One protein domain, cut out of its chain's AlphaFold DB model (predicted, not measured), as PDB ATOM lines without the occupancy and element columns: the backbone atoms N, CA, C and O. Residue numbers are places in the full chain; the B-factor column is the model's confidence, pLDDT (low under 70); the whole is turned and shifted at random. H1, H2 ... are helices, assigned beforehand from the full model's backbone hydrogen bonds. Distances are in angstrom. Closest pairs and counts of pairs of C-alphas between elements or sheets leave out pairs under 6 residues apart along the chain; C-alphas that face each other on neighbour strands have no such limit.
ATOM      1  N   ALA A   2     -15.786 -45.982 -29.049       74.38
ATOM      2  CA  ALA A   2     -17.107 -45.354 -28.900       74.38
ATOM      3  C   ALA A   2     -16.959 -44.290 -27.811       74.38
ATOM      4  O   ALA A   2     -16.311 -44.601 -26.809       74.38
ATOM      5  N   ASP A   3     -17.488 -43.088 -28.031       78.94
ATOM      6  CA  ASP A   3     -17.166 -41.893 -27.233       78.94
ATOM      7  C   ASP A   3     -17.452 -42.060 -25.730       78.94
ATOM      8  O   ASP A   3     -16.743 -41.491 -24.906       78.94
ATOM      9  N   ASP A   4     -18.381 -42.947 -25.365       84.44
ATOM     10  CA  ASP A   4     -18.819 -43.146 -23.978       84.44
ATOM     11  C   ASP A   4     -18.205 -44.370 -23.278       84.44
ATOM     12  O   ASP A   4     -18.642 -44.762 -22.192       84.44
ATOM     13  N   ARG A   5     -17.215 -45.045 -23.880       88.75
ATOM     14  CA  ARG A   5     -16.594 -46.208 -23.226       88.75
ATOM     15  C   ARG A   5     -15.510 -45.776 -22.233       88.75
ATOM     16  O   ARG A   5     -14.556 -45.122 -22.653       88.75
ATOM     17  N   PRO A   6     -15.585 -46.206 -20.957       87.69
ATOM     18  CA  PRO A   6     -14.524 -45.933 -20.000       87.69
ATOM     19  C   PRO A   6     -13.239 -46.650 -20.420       87.69
ATOM     20  O   PRO A   6     -13.260 -47.770 -20.937       87.69
ATOM     21  N   PHE A   7     -12.109 -46.002 -20.166       90.06
ATOM     22  CA  PHE A   7     -10.777 -46.545 -20.386       90.06
ATOM     23  C   PHE A   7      -9.868 -46.159 -19.219       90.06
ATOM     24  O   PHE A   7     -10.159 -45.235 -18.462       90.06
ATOM     25  N   VAL A   8      -8.755 -46.876 -19.079       92.94
ATOM     26  CA  VAL A   8      -7.738 -46.609 -18.059       92.94
ATOM     27  C   VAL A   8      -6.471 -46.129 -18.751       92.94
ATOM     28  O   VAL A   8      -6.039 -46.722 -19.739       92.94
ATOM     29  N   ILE A   9      -5.865 -45.069 -18.220       91.88
ATOM     30  CA  ILE A   9      -4.555 -44.580 -18.652       91.88
ATOM     31  C   ILE A   9      -3.533 -44.906 -17.565       91.88
ATOM     32  O   ILE A   9      -3.709 -44.537 -16.406       91.88
ATOM     33  N   ALA A  10      -2.424 -45.534 -17.955       92.56
ATOM     34  CA  ALA A  10      -1.224 -45.581 -17.129       92.56
ATOM     35  C   ALA A  10      -0.427 -44.280 -17.323       92.56
ATOM     36  O   ALA A  10      -0.099 -43.907 -18.448       92.56
ATOM     37  N   THR A  11      -0.126 -43.575 -16.234       92.81
ATOM     38  CA  THR A  11       0.607 -42.302 -16.268       92.81
ATOM     39  C   THR A  11       1.482 -42.133 -15.025       92.81
ATOM     40  O   THR A  11       1.469 -42.975 -14.130       92.81
ATOM     41  N   ASN A  12       2.270 -41.059 -14.966       92.88
ATOM     42  CA  ASN A  12       3.087 -40.736 -13.797       92.88
ATOM     43  C   ASN A  12       2.288 -39.975 -12.721       92.88
ATOM     44  O   ASN A  12       1.237 -39.390 -12.993       92.88
ATOM     45  N   SER A  13       2.819 -39.947 -11.496       92.62
ATOM     46  CA  SER A  13       2.175 -39.306 -10.341       92.62
ATOM     47  C   SER A  13       1.907 -37.812 -10.542       92.62
ATOM     48  O   SER A  13       0.890 -37.311 -10.070       92.62
ATOM     49  N   TYR A  14       2.764 -37.106 -11.290       93.06
ATOM     50  CA  TYR A  14       2.562 -35.693 -11.610       93.06
ATOM     51  C   TYR A  14       1.268 -35.468 -12.403       93.06
ATOM     52  O   TYR A  14       0.458 -34.620 -12.036       93.06
ATOM     53  N   ARG A  15       1.048 -36.240 -13.476       93.81
ATOM     54  CA  ARG A  15      -0.171 -36.147 -14.294       93.81
ATOM     55  C   ARG A  15      -1.393 -36.659 -13.544       93.81
ATOM     56  O   ARG A  15      -2.412 -35.980 -13.551       93.81
ATOM     57  N   ALA A  16      -1.282 -37.804 -12.869       93.62
ATOM     58  CA  ALA A  16      -2.377 -38.366 -12.077       93.62
ATOM     59  C   ALA A  16      -2.866 -37.390 -10.992       93.62
ATOM     60  O   ALA A  16      -4.067 -37.262 -10.776       93.62
ATOM     61  N   GLY A  17      -1.949 -36.646 -10.365       92.62
ATOM     62  CA  GLY A  17      -2.257 -35.649  -9.340       92.62
ATOM     63  C   GLY A  17      -2.826 -34.318  -9.848       92.62
ATOM     64  O   GLY A  17      -3.045 -33.428  -9.033       92.62
ATOM     65  N   GLY A  18      -3.054 -34.143 -11.155       92.81
ATOM     66  CA  GLY A  18      -3.599 -32.898 -11.723       92.81
ATOM     67  C   GLY A  18      -2.559 -31.933 -12.305       92.81
ATOM     68  O   GLY A  18      -2.894 -30.826 -12.736       92.81
ATOM     69  N   GLY A  19      -1.286 -32.330 -12.355       92.75
ATOM     70  CA  GLY A  19      -0.216 -31.519 -12.923       92.75
ATOM     71  C   GLY A  19      -0.443 -31.211 -14.407       92.75
ATOM     72  O   GLY A  19      -0.482 -32.109 -15.253       92.75
ATOM     73  N   GLY A  20      -0.541 -29.924 -14.743       89.75
ATOM     74  CA  GLY A  20      -0.828 -29.447 -16.100       89.75
ATOM     75  C   GLY A  20      -2.314 -29.260 -16.422       89.75
ATOM     76  O   GLY A  20      -2.613 -28.920 -17.558       89.75
ATOM     77  N   GLN A  21      -3.217 -29.439 -15.447       90.69
ATOM     78  CA  GLN A  21      -4.652 -29.123 -15.570       90.69
ATOM     79  C   GLN A  21      -5.374 -29.886 -16.702       90.69
ATOM     80  O   GLN A  21      -6.231 -29.342 -17.395       90.69
ATOM     81  N   TYR A  22      -5.031 -31.163 -16.896       88.31
ATOM     82  CA  TYR A  22      -5.678 -32.016 -17.896       88.31
ATOM     83  C   TYR A  22      -7.033 -32.555 -17.394       88.31
ATOM     84  O   TYR A  22      -7.129 -32.950 -16.228       88.31
ATOM     85  N   PRO A  23      -8.069 -32.647 -18.250       88.69
ATOM     86  CA  PRO A  23      -9.334 -33.292 -17.893       88.69
ATOM     87  C   PRO A  23      -9.147 -34.752 -17.459       88.69
ATOM     88  O   PRO A  23      -8.290 -35.453 -17.996       88.69
ATOM     89  N   GLY A  24      -9.961 -35.219 -16.508       87.88
ATOM     90  CA  GLY A  24      -9.907 -36.606 -16.020       87.88
ATOM     91  C   GLY A  24      -8.670 -36.931 -15.175       87.88
ATOM     92  O   GLY A  24      -8.255 -38.085 -15.106       87.88
ATOM     93  N   THR A  25      -8.050 -35.914 -14.566       92.94
ATOM     94  CA  THR A  25      -6.944 -36.069 -13.611       92.94
ATOM     95  C   THR A  25      -7.327 -35.505 -12.243       92.94
ATOM     96  O   THR A  25      -8.294 -34.754 -12.121       92.94
ATOM     97  N   GLY A  26      -6.568 -35.866 -11.208       92.56
ATOM     98  CA  GLY A  26      -6.837 -35.510  -9.817       92.56
ATOM     99  C   GLY A  26      -7.159 -36.737  -8.955       92.56
ATOM    100  O   GLY A  26      -7.366 -37.826  -9.494       92.56
ATOM    101  N   PRO A  27      -7.205 -36.575  -7.618       88.75
ATOM    102  CA  PRO A  27      -7.359 -37.685  -6.672       88.75
ATOM    103  C   PRO A  27      -8.564 -38.585  -6.967       88.75
ATOM    104  O   PRO A  27      -8.443 -39.804  -6.896       88.75
ATOM    105  N   ASP A  28      -9.682 -37.995  -7.394       92.88
ATOM    106  CA  ASP A  28     -10.932 -38.713  -7.680       92.88
ATOM    107  C   ASP A  28     -10.863 -39.589  -8.945       92.88
ATOM    108  O   ASP A  28     -11.709 -40.454  -9.152       92.88
ATOM    109  N   SER A  29      -9.862 -39.377  -9.807       93.25
ATOM    110  CA  SER A  29      -9.650 -40.160 -11.035       93.25
ATOM    111  C   SER A  29      -8.629 -41.292 -10.856       93.25
ATOM    112  O   SER A  29      -8.414 -42.089 -11.771       93.25
ATOM    113  N   VAL A  30      -7.972 -41.384  -9.692       94.00
ATOM    114  CA  VAL A  30      -6.941 -42.395  -9.430       94.00
ATOM    115  C   VAL A  30      -7.583 -43.691  -8.939       94.00
ATOM    116  O   VAL A  30      -7.985 -43.806  -7.788       94.00
ATOM    117  N   ILE A  31      -7.612 -44.704  -9.806       94.50
ATOM    118  CA  ILE A  31      -8.097 -46.053  -9.455       94.50
ATOM    119  C   ILE A  31      -6.987 -46.987  -8.949       94.50
ATOM    120  O   ILE A  31      -7.265 -48.029  -8.363       94.50
ATOM    121  N   HIS A  32      -5.721 -46.636  -9.197       94.06
ATOM    122  CA  HIS A  32      -4.549 -47.375  -8.737       94.06
ATOM    123  C   HIS A  32      -3.342 -46.440  -8.607       94.06
ATOM    124  O   HIS A  32      -3.062 -45.657  -9.516       94.06
ATOM    125  N   ALA A  33      -2.603 -46.561  -7.504       93.38
ATOM    126  CA  ALA A  33      -1.362 -45.834  -7.262       93.38
ATOM    127  C   ALA A  33      -0.233 -46.824  -6.948       93.38
ATOM    128  O   ALA A  33      -0.260 -47.506  -5.924       93.38
ATOM    129  N   GLY A  34       0.756 -46.896  -7.839       89.75
ATOM    130  CA  GLY A  34       1.986 -47.652  -7.609       89.75
ATOM    131  C   GLY A  34       2.981 -46.864  -6.755       89.75
ATOM    132  O   GLY A  34       2.987 -45.634  -6.768       89.75
ATOM    133  N   THR A  35       3.839 -47.578  -6.028       90.00
ATOM    134  CA  THR A  35       4.917 -46.994  -5.207       90.00
ATOM    135  C   THR A  35       6.286 -47.046  -5.886       90.00
ATOM    136  O   THR A  35       7.204 -46.346  -5.463       90.00
ATOM    137  N   GLU A  36       6.436 -47.859  -6.935       93.12
ATOM    138  CA  GLU A  36       7.684 -48.015  -7.684       93.12
ATOM    139  C   GLU A  36       7.905 -46.818  -8.622       93.12
ATOM    140  O   GLU A  36       6.984 -46.347  -9.299       93.12
ATOM    141  N   ALA A  37       9.136 -46.311  -8.679       93.31
ATOM    142  CA  ALA A  37       9.471 -45.233  -9.594       93.31
ATOM    143  C   ALA A  37       9.430 -45.732 -11.045       93.31
ATOM    144  O   ALA A  37       9.872 -46.838 -11.354       93.31
ATOM    145  N   SER A  38       9.000 -44.875 -11.979       92.75
ATOM    146  CA  SER A  38       9.002 -45.207 -13.414       92.75
ATOM    147  C   SER A  38      10.374 -45.664 -13.914       92.75
ATOM    148  O   SER A  38      10.457 -46.501 -14.806       92.75
ATOM    149  N   ARG A  39      11.455 -45.144 -13.321       94.00
ATOM    150  CA  ARG A  39      12.821 -45.560 -13.639       94.00
ATOM    151  C   ARG A  39      13.082 -47.022 -13.279       94.00
ATOM    152  O   ARG A  39      13.649 -47.730 -14.100       94.00
ATOM    153  N   ASP A  40      12.663 -47.461 -12.100       95.62
ATOM    154  CA  ASP A  40      12.914 -48.826 -11.625       95.62
ATOM    155  C   ASP A  40      12.082 -49.835 -12.426       95.62
ATOM    156  O   ASP A  40      12.611 -50.853 -12.873       95.62
ATOM    157  N   ILE A  41      10.836 -49.471 -12.757       93.06
ATOM    158  CA  ILE A  41       9.982 -50.224 -13.689       93.06
ATOM    159  C   ILE A  41      10.688 -50.416 -15.042       93.06
ATOM    160  O   ILE A  41      10.727 -51.530 -15.568       93.06
ATOM    161  N   LEU A  42      11.256 -49.344 -15.610       91.62
ATOM    162  CA  LEU A  42      11.964 -49.399 -16.893       91.62
ATOM    163  C   LEU A  42      13.245 -50.236 -16.815       91.62
ATOM    164  O   LEU A  42      13.504 -51.027 -17.717       91.62
ATOM    165  N   LEU A  43      14.036 -50.082 -15.748       94.06
ATOM    166  CA  LEU A  43      15.270 -50.845 -15.552       94.06
ATOM    167  C   LEU A  43      14.986 -52.343 -15.466       94.06
ATOM    168  O   LEU A  43      15.622 -53.122 -16.172       94.06
ATOM    169  N   ARG A  44      14.001 -52.733 -14.653       94.94
ATOM    170  CA  ARG A  44      13.559 -54.122 -14.532       94.94
ATOM    171  C   ARG A  44      13.063 -54.664 -15.868       94.94
ATOM    172  O   ARG A  44      13.503 -55.725 -16.285       94.94
ATOM    173  N   HIS A  45      12.238 -53.905 -16.588       91.81
ATOM    174  CA  HIS A  45      11.763 -54.318 -17.909       91.81
ATOM    175  C   HIS A  45      12.910 -54.561 -18.901       91.81
ATOM    176  O   HIS A  45      12.921 -55.580 -19.583       91.81
ATOM    177  N   ILE A  46      13.891 -53.656 -18.972       92.69
ATOM    178  CA  ILE A  46      15.052 -53.820 -19.860       92.69
ATOM    179  C   ILE A  46      15.893 -55.029 -19.434       92.69
ATOM    180  O   ILE A  46      16.315 -55.794 -20.296       92.69
ATOM    181  N   ALA A  47      16.112 -55.221 -18.131       94.12
ATOM    182  CA  ALA A  47      16.848 -56.371 -17.613       94.12
ATOM    183  C   ALA A  47      16.155 -57.701 -17.961       94.12
ATOM    184  O   ALA A  47      16.824 -58.633 -18.403       94.12
ATOM    185  N   ASP A  48      14.828 -57.760 -17.834       94.25
ATOM    186  CA  ASP A  48      14.026 -58.954 -18.118       94.25
ATOM    187  C   ASP A  48      13.940 -59.254 -19.626       94.25
ATOM    188  O   ASP A  48      13.956 -60.414 -20.031       94.25
ATOM    189  N   GLN A  49      13.824 -58.224 -20.472       91.69
ATOM    190  CA  GLN A  49      13.718 -58.385 -21.930       91.69
ATOM    191  C   GLN A  49      15.082 -58.532 -22.628       91.69
ATOM    192  O   GLN A  49      15.153 -59.046 -23.744       91.69
ATOM    193  N   GLY A  50      16.170 -58.066 -22.007       89.62
ATOM    194  CA  GLY A  50      17.526 -58.053 -22.557       89.62
ATOM    195  C   GLY A  50      17.712 -57.035 -23.687       89.62
ATOM    196  O   GLY A  50      18.419 -56.043 -23.526       89.62
ATOM    197  N   THR A  51      17.077 -57.268 -24.839       88.00
ATOM    198  CA  THR A  51      17.071 -56.337 -25.979       88.00
ATOM    199  C   THR A  51      15.669 -55.790 -26.195       88.00
ATOM    200  O   THR A  51      14.737 -56.537 -26.481       88.00
ATOM    201  N   VAL A  52      15.524 -54.469 -26.099       83.81
ATOM    202  CA  VAL A  52      14.255 -53.787 -26.366       83.81
ATOM    203  C   VAL A  52      14.298 -53.189 -27.765       83.81
ATOM    204  O   VAL A  52      15.120 -52.320 -28.054       83.81
ATOM    205  N   HIS A  53      13.386 -53.628 -28.629       78.38
ATOM    206  CA  HIS A  53      13.121 -52.968 -29.901       78.38
ATOM    207  C   HIS A  53      11.953 -52.001 -29.703       78.38
ATOM    208  O   HIS A  53      10.821 -52.461 -29.535       78.38
ATOM    209  N   PRO A  54      12.175 -50.675 -29.702       69.25
ATOM    210  CA  PRO A  54      11.060 -49.745 -29.720       69.25
ATOM    211  C   PRO A  54      10.288 -49.963 -31.024       69.25
ATOM    212  O   PRO A  54      10.798 -49.705 -32.114       69.25
TER     213      PRO A  54
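AT A GLANCE: This is residues 2 to 54 of the 107 residues of an uncharacterized protein of Rhodovulum adriaticum (UniProt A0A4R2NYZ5). What is seen first? Little regular structure: a small body of loops holds the short helix H1, and residues 39 to 54, of which 39 to 49 belong to H2, stick out as an arm, residues 2 to 7 as a tail. What builds it? The 53 printed residues have two named helices, H1 then H2, and no named strand: all helix, with only 16 residues in named elements. Is it compact? It is loose, with a radius of gyration of the C-alphas of 14.4 A and spans of 38 by 27 by 19 A.

IN THESE COORDINATES: Where is the longest helix? H2, residues 38 to 49, runs 16.4 A from C-alpha 38 at (9.002, -45.207, -13.414) to C-alpha 49 at (13.718, -58.385, -21.930). Where is the other? H1, residues 13 to 16, begins at C-alpha 13, (2.175, -39.306, -10.341).

HOW THE PARTS SIT: Do the helices meet? H1 and H2 are apart. How are their backbones? In H2 every O i to N i+4 pair is within hydrogen-bond range; H1 is too short for such a pair.

THE WHOLE: Which link is long? H1 to H2, 21 residues. Where is confidence low? Residue 54 is under 70, and the printed part has no cut.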